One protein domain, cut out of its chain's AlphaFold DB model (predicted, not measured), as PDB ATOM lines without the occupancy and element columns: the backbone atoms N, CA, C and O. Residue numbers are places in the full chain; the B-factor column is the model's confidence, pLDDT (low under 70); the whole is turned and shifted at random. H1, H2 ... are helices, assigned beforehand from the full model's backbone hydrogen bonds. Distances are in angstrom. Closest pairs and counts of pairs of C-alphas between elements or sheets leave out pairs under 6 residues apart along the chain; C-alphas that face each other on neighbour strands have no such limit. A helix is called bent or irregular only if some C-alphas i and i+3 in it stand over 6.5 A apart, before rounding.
ATOM      1  N   ILE A 442      80.564  39.416  76.648       90.19
ATOM      2  CA  ILE A 442      79.412  40.327  76.560       90.19
ATOM      3  C   ILE A 442      79.413  41.119  75.242       90.19
ATOM      4  O   ILE A 442      78.362  41.262  74.609       90.19
ATOM      5  N   ARG A 443      80.580  41.551  74.747       90.00
ATOM      6  CA  ARG A 443      80.707  42.164  73.408       90.00
ATOM      7  C   ARG A 443      80.324  41.197  72.286       90.00
ATOM      8  O   ARG A 443      79.708  41.602  71.293       90.00
ATOM      9  N   ILE A 444      80.637  39.908  72.430       89.56
ATOM     10  CA  ILE A 444      80.184  38.879  71.486       89.56
ATOM     11  C   ILE A 444      78.649  38.799  71.501       89.56
ATOM     12  O   ILE A 444      78.043  38.780  70.428       89.56
ATOM     13  N   LEU A 445      77.991  38.860  72.664       91.56
ATOM     14  CA  LEU A 445      76.521  38.868  72.761       91.56
ATOM     15  C   LEU A 445      75.858  40.107  72.119       91.56
ATOM     16  O   LEU A 445      74.731  40.016  71.610       91.56
ATOM     17  N   GLU A 446      76.537  41.258  72.066       91.00
ATOM     18  CA  GLU A 446      76.062  42.454  71.341       91.00
ATOM     19  C   GLU A 446      76.060  42.283  69.820       91.00
ATOM     20  O   GLU A 446      75.292  42.951  69.115       91.00
ATOM     21  N   THR A 447      76.844  41.347  69.276       89.12
ATOM     22  CA  THR A 447      77.037  41.186  67.821       89.12
ATOM     23  C   THR A 447      76.545  39.846  67.262       89.12
ATOM     24  O   THR A 447      75.964  39.838  66.173       89.12
ATOM     25  N   LYS A 448      76.646  38.748  68.018       90.00
ATOM     26  CA  LYS A 448      76.297  37.378  67.610       90.00
ATOM     27  C   LYS A 448      75.160  36.805  68.462       90.00
ATOM     28  O   LYS A 448      75.106  37.015  69.667       90.00
ATOM     29  N   SER A 449      74.221  36.092  67.833       88.19
ATOM     30  CA  SER A 449      73.111  35.434  68.542       88.19
ATOM     31  C   SER A 449      73.583  34.151  69.215       88.19
ATOM     32  O   SER A 449      74.054  33.249  68.522       88.19
ATOM     33  N   ALA A 450      73.423  34.068  70.535       89.50
ATOM     34  CA  ALA A 450      73.729  32.859  71.290       89.50
ATOM     35  C   ALA A 450      72.643  31.787  71.079       89.50
ATOM     36  O   ALA A 450      71.465  32.135  70.891       89.50
ATOM     37  N   PRO A 451      73.003  30.493  71.107       92.00
ATOM     38  CA  PRO A 451      72.019  29.422  71.161       92.00
ATOM     39  C   PRO A 451      71.204  29.540  72.451       92.00
ATOM     40  O   PRO A 451      71.713  29.915  73.506       92.00
ATOM     41  N   ARG A 452      69.910  29.233  72.373       92.75
ATOM     42  CA  ARG A 452      69.060  29.183  73.562       92.75
ATOM     43  C   ARG A 452      69.515  28.006  74.442       92.75
ATOM     44  O   ARG A 452      69.594  26.900  73.902       92.75
ATOM     45  N   PRO A 453      69.767  28.209  75.749       93.19
ATOM     46  CA  PRO A 453      70.056  27.109  76.666       93.19
ATOM     47  C   PRO A 453      68.952  26.039  76.664       93.19
ATOM     48  O   PRO A 453      67.799  26.317  76.292       93.19
ATOM     49  N   ARG A 454      69.306  24.807  77.044       90.00
ATOM     50  CA  ARG A 454      68.405  23.644  77.003       90.00
ATOM     51  C   ARG A 454      67.311  23.790  78.056       90.00
ATOM     52  O   ARG A 454      66.141  23.531  77.756       90.00
ATOM     53  N   SER A 455      67.672  24.273  79.245       93.50
ATOM     54  CA  SER A 455      66.754  24.499  80.362       93.50
ATOM     55  C   SER A 455      66.553  25.985  80.689       93.50
ATOM     56  O   SER A 455      67.304  26.869  80.276       93.50
ATOM     57  N   TRP A 456      65.484  26.287  81.431       94.31
ATOM     58  CA  TRP A 456      65.258  27.640  81.951       94.31
ATOM     59  C   TRP A 456      66.198  27.985  83.113       94.31
ATOM     60  O   TRP A 456      66.481  29.162  83.305       94.31
ATOM     61  N   GLN A 457      66.708  26.983  83.839       92.19
ATOM     62  CA  GLN A 457      67.694  27.176  84.905       92.19
ATOM     63  C   GLN A 457      69.040  27.637  84.326       92.19
ATOM     64  O   GLN A 457      69.609  28.609  84.800       92.19
ATOM     65  N   GLU A 458      69.504  27.031  83.230       93.50
ATOM     66  CA  GLU A 458      70.703  27.500  82.511       93.50
ATOM     67  C   GLU A 458      70.527  28.931  81.973       93.50
ATOM     68  O   GLU A 458      71.448  29.745  82.009       93.50
ATOM     69  N   LEU A 459      69.324  29.279  81.492       95.06
ATOM     70  CA  LEU A 459      69.042  30.650  81.056       95.06
ATOM     71  C   LEU A 459      69.053  31.649  82.223       95.06
ATOM     72  O   LEU A 459      69.449  32.796  82.020       95.06
ATOM     73  N   LEU A 460      68.645  31.223  83.422       94.31
ATOM     74  CA  LEU A 460      68.773  32.015  84.645       94.31
ATOM     75  C   LEU A 460      70.244  32.268  84.972       94.31
ATOM     76  O   LEU A 460      70.609  33.430  85.114       94.31
ATOM     77  N   LYS A 461      71.086  31.227  84.946       93.44
ATOM     78  CA  LYS A 461      72.539  31.366  85.122       93.44
ATOM     79  C   LYS A 461      73.156  32.346  84.121       93.44
ATOM     80  O   LYS A 461      73.944  33.199  84.510       93.44
ATOM     81  N   LEU A 462      72.744  32.316  82.847       94.31
ATOM     82  CA  LEU A 462      73.193  33.308  81.857       94.31
ATOM     83  C   LEU A 462      72.799  34.739  82.235       94.31
ATOM     84  O   LEU A 462      73.598  35.660  82.074       94.31
ATOM     85  N   TRP A 463      71.557  34.945  82.679       94.06
ATOM     86  CA  TRP A 463      71.071  36.270  83.063       94.06
ATOM     87  C   TRP A 463      71.773  36.777  84.328       94.06
ATOM     88  O   TRP A 463      72.201  37.928  84.334       94.06
ATOM     89  N   ALA A 464      71.978  35.918  85.328       91.38
ATOM     90  CA  ALA A 464      72.769  36.227  86.517       91.38
ATOM     91  C   ALA A 464      74.230  36.550  86.154       91.38
ATOM     92  O   ALA A 464      74.768  37.567  86.580       91.38
ATOM     93  N   TYR A 465      74.846  35.770  85.260       91.94
ATOM     94  CA  TYR A 465      76.220  35.995  84.808       91.94
ATOM     95  C   TYR A 465      76.417  37.378  84.164       91.94
ATOM     96  O   TYR A 465      77.411  38.054  84.446       91.94
ATOM     97  N   VAL A 466      75.480  37.831  83.317       92.44
ATOM     98  CA  VAL A 466      75.576  39.149  82.657       92.44
ATOM     99  C   VAL A 466      75.127  40.313  83.542       92.44
ATOM    100  O   VAL A 466      75.479  41.452  83.229       92.44
ATOM    101  N   ALA A 467      74.374  40.060  84.619       90.12
ATOM    102  CA  ALA A 467      73.752  41.096  85.444       90.12
ATOM    103  C   ALA A 467      74.742  42.150  85.970       90.12
ATOM    104  O   ALA A 467      74.488  43.329  85.714       90.12
ATOM    105  N   PRO A 468      75.908  41.799  86.558       86.81
ATOM    106  CA  PRO A 468      76.837  42.797  87.105       86.81
ATOM    107  C   PRO A 468      77.311  43.843  86.082       86.81
ATOM    108  O   PRO A 468      77.593  44.989  86.421       86.81
ATOM    109  N   GLU A 469      77.356  43.472  84.803       86.25
ATOM    110  CA  GLU A 469      77.887  44.300  83.714       86.25
ATOM    111  C   GLU A 469      76.811  45.186  83.055       86.25
ATOM    112  O   GLU A 469      77.131  46.168  82.371       86.25
ATOM    113  N   VAL A 470      75.527  44.864  83.268       84.75
ATOM    114  CA  VAL A 470      74.381  45.597  82.697       84.75
ATOM    115  C   VAL A 470      73.491  46.283  83.730       84.75
ATOM    116  O   VAL A 470      72.805  47.243  83.382       84.75
ATOM    117  N   ALA A 471      73.470  45.803  84.970       70.81
ATOM    118  CA  ALA A 471      72.694  46.392  86.054       70.81
ATOM    119  C   ALA A 471      73.392  47.634  86.624       70.81
ATOM    120  O   ALA A 471      72.720  48.632  86.892       70.81
ATOM    121  N   GLY A 472      74.733  47.615  86.650       60.62
ATOM    122  CA  GLY A 472      75.567  48.637  87.280       60.62
ATOM    123  C   GLY A 472      75.521  48.508  88.802       60.62
ATOM    124  O   GLY A 472      74.446  48.461  89.390       60.62
ATOM    125  N   ILE A 473      76.681  48.452  89.454       47.31
ATOM    126  CA  ILE A 473      76.751  48.468  90.919       47.31
ATOM    127  C   ILE A 473      76.663  49.939  91.367       47.31
ATOM    128  O   ILE A 473      77.594  50.718  91.161       47.31
ATOM    129  N   GLY A 474      75.526  50.347  91.938       52.84
ATOM    130  CA  GLY A 474      75.352  51.670  92.553       52.84
ATOM    131  C   GLY A 474      75.342  52.866  91.580       52.84
ATOM    132  O   GLY A 474      74.560  52.912  90.633       52.84
ATOM    133  N   LEU A 475      76.172  53.885  91.853       32.88
ATOM    134  CA  LEU A 475      76.183  55.200  91.177       32.88
ATOM    135  C   LEU A 475      76.835  55.211  89.776       32.88
ATOM    136  O   LEU A 475      76.869  56.256  89.123       32.88
ATOM    137  N   TYR A 476      77.355  54.079  89.297       43.38
ATOM    138  CA  TYR A 476      78.033  53.988  88.003       43.38
ATOM    139  C   TYR A 476      77.070  53.571  86.884       43.38
ATOM    140  O   TYR A 476      76.295  52.626  87.016       43.38
ATOM    141  N   SER A 477      77.136  54.251  85.734       56.75
ATOM    142  CA  SER A 477      76.379  53.840  84.548       56.75
ATOM    143  C   SER A 477      76.854  52.468  84.064       56.75
ATOM    144  O   SER A 477      78.055  52.281  83.852       56.75
ATOM    145  N   SER A 478      75.919  51.545  83.829       64.50
ATOM    146  CA  SER A 478      76.188  50.227  83.242       64.50
ATOM    147  C   SER A 478      77.050  50.346  81.981       64.50
ATOM    148  O   SER A 478      76.709  51.100  81.062       64.50
ATOM    149  N   ARG A 479      78.150  49.588  81.913       72.44
ATOM    150  CA  ARG A 479      79.102  49.639  80.791       72.44
ATOM    151  C   ARG A 479      78.488  49.121  79.490       72.44
ATOM    152  O   ARG A 479      78.836  49.599  78.411       72.44
ATOM    153  N   PHE A 480      77.554  48.180  79.609       83.12
ATOM    154  CA  PHE A 480      76.813  47.589  78.503       83.12
ATOM    155  C   PHE A 480      75.313  47.823  78.667       83.12
ATOM    156  O   PHE A 480      74.788  47.911  79.773       83.12
ATOM    157  N   SER A 481      74.594  47.897  77.546       88.31
ATOM    158  CA  SER A 481      73.136  48.025  77.570       88.31
ATOM    159  C   SER A 481      72.483  46.652  77.457       88.31
ATOM    160  O   SER A 481      72.562  46.019  76.399       88.31
ATOM    161  N   ALA A 482      71.745  46.231  78.492       88.81
ATOM    162  CA  ALA A 482      70.944  44.999  78.466       88.81
ATOM    163  C   ALA A 482      70.035  44.917  77.223       88.81
ATOM    164  O   ALA A 482      69.845  43.849  76.647       88.81
ATOM    165  N   ALA A 483      69.531  46.058  76.738       89.75
ATOM    166  CA  ALA A 483      68.676  46.125  75.556       89.75
ATOM    167  C   ALA A 483      69.369  45.689  74.246       89.75
ATOM    168  O   ALA A 483      68.686  45.294  73.290       89.75
ATOM    169  N   ASN A 484      70.703  45.767  74.183       92.19
ATOM    170  CA  ASN A 484      71.508  45.384  73.022       92.19
ATOM    171  C   ASN A 484      71.963  43.921  73.054       92.19
ATOM    172  O   ASN A 484      72.157  43.343  71.980       92.19
ATOM    173  N   LEU A 485      72.101  43.326  74.242       93.62
ATOM    174  CA  LEU A 485      72.600  41.961  74.407       93.62
ATOM    175  C   LEU A 485      71.604  40.939  73.879       93.62
ATOM    176  O   LEU A 485      70.423  40.990  74.205       93.62
ATOM    177  N   ARG A 486      72.054  39.966  73.085       94.56
ATOM    178  CA  ARG A 486      71.179  38.895  72.589       94.56
ATOM    179  C   ARG A 486      70.949  37.814  73.642       94.56
ATOM    180  O   ARG A 486      71.468  36.712  73.520       94.56
ATOM    181  N   ILE A 487      70.143  38.145  74.647       94.44
ATOM    182  CA  ILE A 487      69.862  37.302  75.821       94.44
ATOM    183  C   ILE A 487      68.379  36.926  75.975       94.44
ATOM    184  O   ILE A 487      68.037  36.073  76.791       94.44
ATOM    185  N   ALA A 488      67.472  37.530  75.197       94.81
ATOM    186  CA  ALA A 488      66.034  37.320  75.356       94.81
ATOM    187  C   ALA A 488      65.534  36.067  74.607       94.81
ATOM    188  O   ALA A 488      65.752  35.953  73.393       94.81
ATOM    189  N   PRO A 489      64.802  35.153  75.277       96.06
ATOM    190  CA  PRO A 489      64.228  33.972  74.641       96.06
ATOM    191  C   PRO A 489      62.966  34.324  73.841       96.06
ATOM    192  O   PRO A 489      61.994  34.856  74.378       96.06
ATOM    193  N   VAL A 490      62.936  33.971  72.556       93.75
ATOM    194  CA  VAL A 490      61.795  34.241  71.660       93.75
ATOM    195  C   VAL A 490      60.946  32.987  71.465       93.75
ATOM    196  O   VAL A 490      61.459  31.869  71.396       93.75
ATOM    197  N   GLN A 491      59.628  33.160  71.377       89.50
ATOM    198  CA  GLN A 491      58.695  32.059  71.152       89.50
ATOM    199  C   GLN A 491      58.985  31.344  69.817       89.50
ATOM    200  O   GLN A 491      59.028  31.966  68.759       89.50
ATOM    201  N   GLY A 492      59.191  30.022  69.870       86.38
ATOM    202  CA  GLY A 492      59.429  29.186  68.686       86.38
ATOM    203  C   GLY A 492      60.803  29.354  68.021       86.38
ATOM    204  O   GLY A 492      60.992  28.871  66.906       86.38
ATOM    205  N   LYS A 493      61.766  30.036  68.661       90.44
ATOM    206  CA  LYS A 493      63.133  30.214  68.140       90.44
ATOM    207  C   LYS A 493      64.164  29.517  69.030       90.44
ATOM    208  O   LYS A 493      64.031  29.509  70.249       90.44
ATOM    209  N   GLN A 494      65.213  28.979  68.403       90.50
ATOM    210  CA  GLN A 494      66.312  28.259  69.071       90.50
ATOM    211  C   GLN A 494      67.529  29.142  69.394       90.50
ATOM    212  O   GLN A 494      68.545  28.657  69.879       90.50
ATOM    213  N   VAL A 495      67.440  30.445  69.125       94.00
ATOM    214  CA  VAL A 495      68.496  31.426  69.404       94.00
ATOM    215  C   VAL A 495      67.928  32.584  70.212       94.00
ATOM    216  O   VAL A 495      66.730  32.879  70.133       94.00
ATOM    217  N   LEU A 496      68.792  33.241  70.977       94.94
ATOM    218  CA  LEU A 496      68.451  34.412  71.773       94.94
ATOM    219  C   LEU A 496      68.494  35.690  70.920       94.94
ATOM    220  O   LEU A 496      69.256  35.809  69.957       94.94
ATOM    221  N   PHE A 497      67.653  36.661  71.275       94.44
ATOM    222  CA  PHE A 497      67.505  37.932  70.564       94.44
ATOM    223  C   PHE A 497      67.787  39.119  71.480       94.44
ATOM    224  O   PHE A 497      67.700  39.025  72.700       94.44
ATOM    225  N   ALA A 498      68.120  40.259  70.875       94.38
ATOM    226  CA  ALA A 498      68.308  41.503  71.612       94.38
ATOM    227  C   ALA A 498      66.952  42.021  72.127       94.38
ATOM    228  O   ALA A 498      66.058  42.211  71.291       94.38
ATOM    229  N   PRO A 499      66.780  42.309  73.434       93.50
ATOM    230  CA  PRO A 499      65.517  42.781  74.004       93.50
ATOM    231  C   PRO A 499      64.891  43.976  73.281       93.50
ATOM    232  O   PRO A 499      63.668  44.058  73.152       93.50
ATOM    233  N   LYS A 500      65.707  44.873  72.708       89.62
ATOM    234  CA  LYS A 500      65.210  46.008  71.911       89.62
ATOM    235  C   LYS A 500      64.383  45.609  70.682       89.62
ATOM    236  O   LYS A 500      63.578  46.416  70.224       89.62
ATOM    237  N   LYS A 501      64.590  44.399  70.145       88.69
ATOM    238  CA  LYS A 501      63.843  43.819  69.011       88.69
ATOM    239  C   LYS A 501      62.696  42.907  69.459       88.69
ATOM    240  O   LYS A 501      61.923  42.454  68.628       88.69
ATOM    241  N   VAL A 502      62.607  42.604  70.754       91.06
ATOM    242  CA  VAL A 502      61.622  41.672  71.307       91.06
ATOM    243  C   VAL A 502      60.442  42.445  71.886       91.06
ATOM    244  O   VAL A 502      60.601  43.462  72.568       91.06
ATOM    245  N   VAL A 503      59.242  41.944  71.614       90.00
ATOM    246  CA  VAL A 503      57.977  42.493  72.100       90.00
ATOM    247  C   VAL A 503      57.401  41.574  73.175       90.00
ATOM    248  O   VAL A 503      57.246  40.371  72.969       90.00
ATOM    249  N   ARG A 504      57.055  42.144  74.333       88.50
ATOM    250  CA  ARG A 504      56.338  41.446  75.408       88.50
ATOM    251  C   ARG A 504      54.855  41.796  75.336       88.50
ATOM    252  O   ARG A 504      54.475  42.935  75.596       88.50
ATOM    253  N   LEU A 505      54.027  40.812  74.998       83.62
ATOM    254  CA  LEU A 505      52.576  40.967  74.903       83.62
ATOM    255  C   LEU A 505      51.901  40.744  76.266       83.62
ATOM    256  O   LEU A 505      52.357  39.933  77.074       83.62
ATOM    257  N   GLY A 506      50.822  41.485  76.528       72.94
ATOM    258  CA  GLY A 506      49.991  41.317  77.724       72.94
ATOM    259  C   GLY A 506      49.075  40.091  77.649       72.94
ATOM    260  O   GLY A 506      48.958  39.443  76.614       72.94
ATOM    261  N   LYS A 507      48.383  39.778  78.757       63.03
ATOM    262  CA  LYS A 507      47.410  38.665  78.812       63.03
ATOM    263  C   LYS A 507      46.155  38.904  77.954       63.03
ATOM    264  O   LYS A 507      45.465  37.944  77.630       63.03
ATOM    265  N   ARG A 508      45.840  40.159  77.610       64.38
ATOM    266  CA  ARG A 508      44.697  40.548  76.764       64.38
ATOM    267  C   ARG A 508      45.180  40.897  75.353       64.38
ATOM    268  O   ARG A 508      46.269  41.450  75.206       64.38
ATOM    269  N   LYS A 509      44.372  40.583  74.331       65.38
ATOM    270  CA  LYS A 509      44.636  41.003  72.945       65.38
ATOM    271  C   LYS A 509      44.633  42.535  72.872       65.38
ATOM    272  O   LYS A 509      43.777  43.171  73.478       65.38
ATOM    273  N   LEU A 510      45.584  43.105  72.131       68.88
ATOM    274  CA  LEU A 510      45.661  44.553  71.879       68.88
ATOM    275  C   LEU A 510      44.538  45.039  70.949       68.88
ATOM    276  O   LEU A 510      44.187  46.212  70.967       68.88
ATOM    277  N   LEU A 511      43.990  44.140  70.129       74.62
ATOM    278  CA  LEU A 511      42.946  44.420  69.151       74.62
ATOM    279  C   LEU A 511      41.782  43.446  69.335       74.62
ATOM    280  O   LEU A 511      41.996  42.256  69.568       74.62
ATOM    281  N   ASN A 512      40.559  43.951  69.166       74.00
ATOM    282  CA  ASN A 512      39.338  43.138  69.184       74.00
ATOM    283  C   ASN A 512      39.146  42.339  67.880       74.00
ATOM    284  O   ASN A 512      38.434  41.341  67.871       74.00
ATOM    285  N   SER A 513      39.784  42.767  66.783       83.75
ATOM    286  CA  SER A 513      39.748  42.089  65.482       83.75
ATOM    287  C   SER A 513      40.771  40.952  65.428       83.75
ATOM    288  O   SER A 513      41.983  41.177  65.505       83.75
ATOM    289  N   ASP A 514      40.287  39.721  65.251       81.56
ATOM    290  CA  ASP A 514      41.142  38.537  65.123       81.56
ATOM    291  C   ASP A 514      41.970  38.533  63.836       81.56
ATOM    292  O   ASP A 514      43.082  37.998  63.815       81.56
ATOM    293  N   SER A 515      41.453  39.132  62.763       85.44
ATOM    294  CA  SER A 515      42.170  39.227  61.495       85.44
ATOM    295  C   SER A 515      43.362  40.183  61.619       85.44
ATOM    296  O   SER A 515      44.457  39.842  61.166       85.44
ATOM    297  N   ASP A 516      43.184  41.341  62.263       86.06
ATOM    298  CA  ASP A 516      44.243  42.345  62.453       86.06
ATOM    299  C   ASP A 516      45.290  41.867  63.455       86.06
ATOM    300  O   ASP A 516      46.492  42.067  63.269       86.06
ATOM    301  N   TRP A 517      44.855  41.140  64.484       83.38
ATOM    302  CA  TRP A 517      45.772  40.504  65.419       83.38
ATOM    303  C   TRP A 517      46.658  39.448  64.745       83.38
ATOM    304  O   TRP A 517      47.871  39.430  64.965       83.38
ATOM    305  N   LYS A 518      46.084  38.592  63.887       85.38
ATOM    306  CA  LYS A 518      46.851  37.606  63.101       85.38
ATOM    307  C   LYS A 518      47.851  38.280  62.160       85.38
ATOM    308  O   LYS A 518      48.963  37.770  62.012       85.38
ATOM    309  N   PHE A 519      47.473  39.409  61.559       86.19
ATOM    310  CA  PHE A 519      48.362  40.214  60.722       86.19
ATOM    311  C   PHE A 519      49.571  40.727  61.520       86.19
ATOM    312  O   PHE A 519      50.705  40.430  61.151       86.19
ATOM    313  N   LEU A 520      49.357  41.381  62.672       85.69
ATOM    314  CA  LEU A 520      50.461  41.851  63.524       85.69
ATOM    315  C   LEU A 520      51.351  40.699  64.012       85.69
ATOM    316  O   LEU A 520      52.576  40.783  63.943       85.69
ATOM    317  N   HIS A 521      50.748  39.602  64.477       83.06
ATOM    318  CA  HIS A 521      51.474  38.470  65.054       83.06
ATOM    319  C   HIS A 521      52.470  37.831  64.073       83.06
ATOM    320  O   HIS A 521      53.532  37.379  64.496       83.06
ATOM    321  N   ARG A 522      52.175  37.814  62.765       83.44
ATOM    322  CA  ARG A 522      53.079  37.264  61.735       83.44
ATOM    323  C   ARG A 522      54.433  37.982  61.683       83.44
ATOM    324  O   ARG A 522      55.432  37.363  61.327       83.44
ATOM    325  N   HIS A 523      54.465  39.260  62.047       83.44
ATOM    326  CA  HIS A 523      55.646  40.117  61.941       83.44
ATOM    327  C   HIS A 523      56.308  40.411  63.296       83.44
ATOM    328  O   HIS A 523      57.336  41.084  63.342       83.44
ATOM    329  N   LEU A 524      55.751  39.912  64.404       86.69
ATOM    330  CA  LEU A 524      56.254  40.176  65.750       86.69
ATOM    331  C   LEU A 524      57.243  39.112  66.232       86.69
ATOM    332  O   LEU A 524      56.986  37.911  66.192       86.69
ATOM    333  N   ILE A 525      58.354  39.580  66.798       88.44
ATOM    334  CA  ILE A 525      59.289  38.756  67.566       88.44
ATOM    335  C   ILE A 525      58.850  38.811  69.034       88.44
ATOM    336  O   ILE A 525      59.161  39.761  69.755       88.44
ATOM    337  N   VAL A 526      58.081  37.811  69.465       90.81
ATOM    338  CA  VAL A 526      57.434  37.800  70.788       90.81
ATOM    339  C   VAL A 526      58.303  37.095  71.834       90.81
ATOM    340  O   VAL A 526      58.809  35.994  71.596       90.81
ATOM    341  N   LEU A 527      58.455  37.715  73.010       93.19
ATOM    342  CA  LEU A 527      59.110  37.102  74.173       93.19
ATOM    343  C   LEU A 527      58.388  35.804  74.550       93.19
ATOM    344  O   LEU A 527      57.165  35.791  74.680       93.19
ATOM    345  N   ASN A 528      59.134  34.723  74.781       92.69
ATOM    346  CA  ASN A 528      58.533  33.464  75.198       92.69
ATOM    347  C   ASN A 528      57.812  33.637  76.557       92.69
ATOM    348  O   ASN A 528      58.470  33.945  77.554       92.69
ATOM    349  N   PRO A 529      56.484  33.414  76.641       89.88
ATOM    350  CA  PRO A 529      55.709  33.693  77.851       89.88
ATOM    351  C   PRO A 529      56.073  32.788  79.034       89.88
ATOM    352  O   PRO A 529      55.748  33.121  80.175       89.88
ATOM    353  N   ASN A 530      56.745  31.661  78.790       92.25
ATOM    354  CA  ASN A 530      57.198  30.764  79.848       92.25
ATOM    355  C   ASN A 530      58.384  31.336  80.633       92.25
ATOM    356  O   ASN A 530      58.531  30.986  81.798       92.25
ATOM    357  N   TRP A 531      59.171  32.248  80.054       93.81
ATOM    358  CA  TRP A 531      60.329  32.829  80.737       93.81
ATOM    359  C   TRP A 531      59.936  33.729  81.926       93.81
ATOM    360  O   TRP A 531      60.306  33.401  83.051       93.81
ATOM    361  N   PRO A 532      59.083  34.767  81.769       90.50
ATOM    362  CA  PRO A 532      58.618  35.549  82.920       90.50
ATOM    363  C   PRO A 532      57.838  34.721  83.950       90.50
ATOM    364  O   PRO A 532      57.866  35.022  85.140       90.50
ATOM    365  N   ARG A 533      57.126  33.671  83.508       90.19
ATOM    366  CA  ARG A 533      56.419  32.749  84.413       90.19
ATOM    367  C   ARG A 533      57.388  31.912  85.243       90.19
ATOM    368  O   ARG A 533      57.108  31.670  86.411       90.19
ATOM    369  N   PHE A 534      58.491  31.479  84.637       93.62
ATOM    370  CA  PHE A 534      59.555  30.751  85.312       93.62
ATOM    371  C   PHE A 534      60.237  31.628  86.367       93.62
ATOM    372  O   PHE A 534      60.276  31.218  87.521       93.62
ATOM    373  N   LEU A 535      60.647  32.857  86.022       92.19
ATOM    374  CA  LEU A 535      61.235  33.803  86.985       92.19
ATOM    375  C   LEU A 535      60.299  34.071  88.177       92.19
ATOM    376  O   LEU A 535      60.715  33.991  89.328       92.19
ATOM    377  N   ALA A 536      59.003  34.275  87.916       89.44
ATOM    378  CA  ALA A 536      58.008  34.460  88.975       89.44
ATOM    379  C   ALA A 536      57.779  33.204  89.837       89.44
ATOM    380  O   ALA A 536      57.328  33.308  90.976       89.44
ATOM    381  N   LYS A 537      58.030  32.003  89.300       90.12
ATOM    382  CA  LYS A 537      58.004  30.761  90.081       90.12
ATOM    383  C   LYS A 537      59.254  30.656  90.956       90.12
ATOM    384  O   LYS A 537      59.099  30.411  92.142       90.12
ATOM    385  N   GLN A 538      60.441  30.901  90.401       88.88
ATOM    386  CA  GLN A 538      61.694  30.816  91.156       88.88
ATOM    387  C   GLN A 538      61.769  31.842  92.285       88.88
ATOM    388  O   GLN A 538      62.152  31.485  93.387       88.88
ATOM    389  N   ARG A 539      61.275  33.065  92.067       86.69
ATOM    390  CA  ARG A 539      61.189  34.077  93.129       86.69
ATOM    391  C   ARG A 539      60.323  33.645  94.316       86.69
ATOM    392  O   ARG A 539      60.628  33.988  95.447       86.69
ATOM    393  N   ARG A 540      59.238  32.902  94.063       85.38
ATOM    394  CA  ARG A 540      58.402  32.336  95.136       85.38
ATOM    395  C   ARG A 540      59.112  31.188  95.839       85.38
ATOM    396  O   ARG A 540      59.197  31.199  97.052       85.38
ATOM    397  N   ASN A 541      59.700  30.273  95.072       82.88
ATOM    398  CA  ASN A 541      60.465  29.162  95.630       82.88
ATOM    399  C   ASN A 541      61.632  29.636  96.519       82.88
ATOM    400  O   ASN A 541      61.849  29.048  97.569       82.88
ATOM    401  N   ALA A 542      62.361  30.684  96.115       81.19
ATOM    402  CA  ALA A 542      63.454  31.257  96.904       81.19
ATOM    403  C   ALA A 542      62.954  31.839  98.238       81.19
ATOM    404  O   ALA A 542      63.583  31.621  99.268       81.19
ATOM    405  N   ALA A 543      61.792  32.504  98.225       77.75
ATOM    406  CA  ALA A 543      61.156  33.038  99.430       77.75
ATOM    407  C   ALA A 543      60.585  31.945 100.355       77.75
ATOM    408  O   ALA A 543      60.589  32.116 101.568       77.75
ATOM    409  N   ASP A 544      60.105  30.832  99.792       76.44
ATOM    410  CA  ASP A 544      59.464  29.747 100.548       76.44
ATOM    411  C   ASP A 544      60.475  28.749 101.162       76.44
ATOM    412  O   ASP A 544      60.127  28.041 102.107       76.44
ATOM    413  N   HIS A 545      61.704  28.657 100.634       68.38
ATOM    414  CA  HIS A 545      62.693  27.626 101.005       68.38
ATOM    415  C   HIS A 545      64.009  28.147 101.615       68.38
ATOM    416  O   HIS A 545      64.913  27.339 101.811       68.38
ATOM    417  N   ASP A 546      64.125  29.449 101.902       64.62
ATOM    418  CA  ASP A 546      65.310  30.085 102.516       64.62
ATOM    419  C   ASP A 546      66.640  29.690 101.835       64.62
ATOM    420  O   ASP A 546      67.601  29.242 102.458       64.62
ATOM    421  N   GLN A 547      66.668  29.779 100.499       71.69
ATOM    422  CA  GLN A 547      67.844  29.464  99.681       71.69
ATOM    423  C   GLN A 547      68.523  30.762  99.211       71.69
ATOM    424  O   GLN A 547      68.151  31.279  98.152       71.69
ATOM    425  N   PRO A 548      69.526  31.287  99.943       69.81
ATOM    426  CA  PRO A 548      70.117  32.598  99.660       69.81
ATOM    427  C   PRO A 548      70.749  32.684  98.262       69.81
ATOM    428  O   PRO A 548      70.468  33.620  97.521       69.81
ATOM    429  N   LEU A 549      71.485  31.651  97.832       67.81
ATOM    430  CA  LEU A 549      72.124  31.616  96.505       67.81
ATOM    431  C   LEU A 549      71.117  31.702  95.344       67.81
ATOM    432  O   LEU A 549      71.359  32.385  94.352       67.81
ATOM    433  N   LEU A 550      69.969  31.025  95.463       76.50
ATOM    434  CA  LEU A 550      68.915  31.090  94.447       76.50
ATOM    435  C   LEU A 550      68.211  32.456  94.463       76.50
ATOM    436  O   LEU A 550      67.766  32.918  93.413       76.50
ATOM    437  N   SER A 551      68.105  33.094  95.634       79.69
ATOM    438  CA  SER A 551      67.536  34.440  95.763       79.69
ATOM    439  C   SER A 551      68.353  35.454  94.964       79.69
ATOM    440  O   SER A 551      67.789  36.166  94.131       79.69
ATOM    441  N   ASP A 552      69.677  35.436  95.125       83.50
ATOM    442  CA  ASP A 552      70.585  36.370  94.454       83.50
ATOM    443  C   ASP A 552      70.544  36.225  92.924       83.50
ATOM    444  O   ASP A 552      70.419  37.217  92.201       83.50
ATOM    445  N   GLU A 553      70.587  34.992  92.398       86.06
ATOM    446  CA  GLU A 553      70.485  34.738  90.951       86.06
ATOM    447  C   GLU A 553      69.171  35.265  90.358       86.06
ATOM    448  O   GLU A 553      69.140  35.819  89.250       86.06
ATOM    449  N   VAL A 554      68.063  35.074  91.082       88.44
ATOM    450  CA  VAL A 554      66.736  35.511  90.645       88.44
ATOM    451  C   VAL A 554      66.636  37.031  90.662       88.44
ATOM    452  O   VAL A 554      66.151  37.601  89.680       88.44
ATOM    453  N   ASP A 555      67.113  37.688  91.716       87.81
ATOM    454  CA  ASP A 555      67.092  39.146  91.828       87.81
ATOM    455  C   ASP A 555      67.958  39.796  90.741       87.81
ATOM    456  O   ASP A 555      67.464  40.655  90.000       87.81
ATOM    457  N   MET A 556      69.168  39.274  90.506       89.69
ATOM    458  CA  MET A 556      70.020  39.669  89.379       89.69
ATOM    459  C   MET A 556      69.296  39.541  88.028       89.69
ATOM    460  O   MET A 556      69.347  40.440  87.183       89.69
ATOM    461  N   ALA A 557      68.562  38.450  87.797       91.19
ATOM    462  CA  ALA A 557      67.804  38.281  86.559       91.19
ATOM    463  C   ALA A 557      66.621  39.261  86.432       91.19
ATOM    464  O   ALA A 557      66.281  39.668  85.314       91.19
ATOM    465  N   TYR A 558      65.993  39.666  87.539       90.69
ATOM    466  CA  TYR A 558      64.958  40.704  87.538       90.69
ATOM    467  C   TYR A 558      65.528  42.086  87.211       90.69
ATOM    468  O   TYR A 558      64.909  42.816  86.432       90.69
ATOM    469  N   GLU A 559      66.719  42.414  87.706       89.12
ATOM    470  CA  GLU A 559      67.417  43.643  87.323       89.12
ATOM    471  C   GLU A 559      67.698  43.669  85.818       89.12
ATOM    472  O   GLU A 559      67.386  44.645  85.130       89.12
ATOM    473  N   VAL A 560      68.200  42.560  85.259       91.38
ATOM    474  CA  VAL A 560      68.391  42.436  83.807       91.38
ATOM    475  C   VAL A 560      67.062  42.588  83.065       91.38
ATOM    476  O   VAL A 560      67.019  43.261  82.032       91.38
ATOM    477  N   LEU A 561      65.968  42.010  83.573       91.19
ATOM    478  CA  LEU A 561      64.633  42.120  82.973       91.19
ATOM    479  C   LEU A 561      64.157  43.577  82.886       91.19
ATOM    480  O   LEU A 561      63.619  43.986  81.849       91.19
ATOM    481  N   GLU A 562      64.364  44.345  83.955       90.19
ATOM    482  CA  GLU A 562      64.027  45.764  84.038       90.19
ATOM    483  C   GLU A 562      64.900  46.598  83.098       90.19
ATOM    484  O   GLU A 562      64.379  47.303  82.227       90.19
ATOM    485  N   LYS A 563      66.228  46.454  83.175       89.06
ATOM    486  CA  LYS A 563      67.176  47.190  82.316       89.06
ATOM    487  C   LYS A 563      67.018  46.840  80.834       89.06
ATOM    488  O   LYS A 563      67.281  47.668  79.961       89.06
ATOM    489  N   ALA A 564      66.564  45.627  80.522       89.62
ATOM    490  CA  ALA A 564      66.229  45.198  79.167       89.62
ATOM    491  C   ALA A 564      64.914  45.805  78.635       89.62
ATOM    492  O   ALA A 564      64.634  45.691  77.435       89.62
ATOM    493  N   GLY A 565      64.096  46.431  79.491       88.25
ATOM    494  CA  GLY A 565      62.769  46.949  79.146       88.25
ATOM    495  C   GLY A 565      61.771  45.837  78.815       88.25
ATOM    496  O   GLY A 565      60.958  45.973  77.890       88.25
TER     497      GLY A 565
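What this domain is: This is residues 442 to 565 of the 1122 residues of an uncharacterized protein of Gammaproteobacteria bacterium (UniProt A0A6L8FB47). The hairpin of H4 and H5, with H2 crossing H5, makes one end; H3 lies alone at the other. It has 124 printed residues with five named helices, H1 to H5, no named strand: all helix. It is compact: radius of gyration of the C-alphas 15.6 A, spans 47 by 36 by 30 A.

How they stand to each other: Start at H1, residues 442 to 447, close but not clearly touching H2, residues 456 to 471. H2 touches H5, residues 548 to 563, closest at C-alphas 463 and 557, 5.2 A apart. H4, residues 530 to 545, forms a hairpin with H5, C-alphas 542 and 551 closest at 5.3 A. H3, residues 514 to 523, is apart from these. In H5 every O i to N i+4 pair is within hydrogen-bond range.

Where its parts are: Find C-alpha 442 at (79.412, 40.327, 76.560); H5 ends at C-alpha 563, (67.176, 47.190, 82.316). In H2, irregular, C-alphas 465 and 468 are 7.2 A apart.

The domain as a whole: The model's confidence is low, with pLDDT under 70, for instance at residues 472 to 478, in the long link H2 to H3.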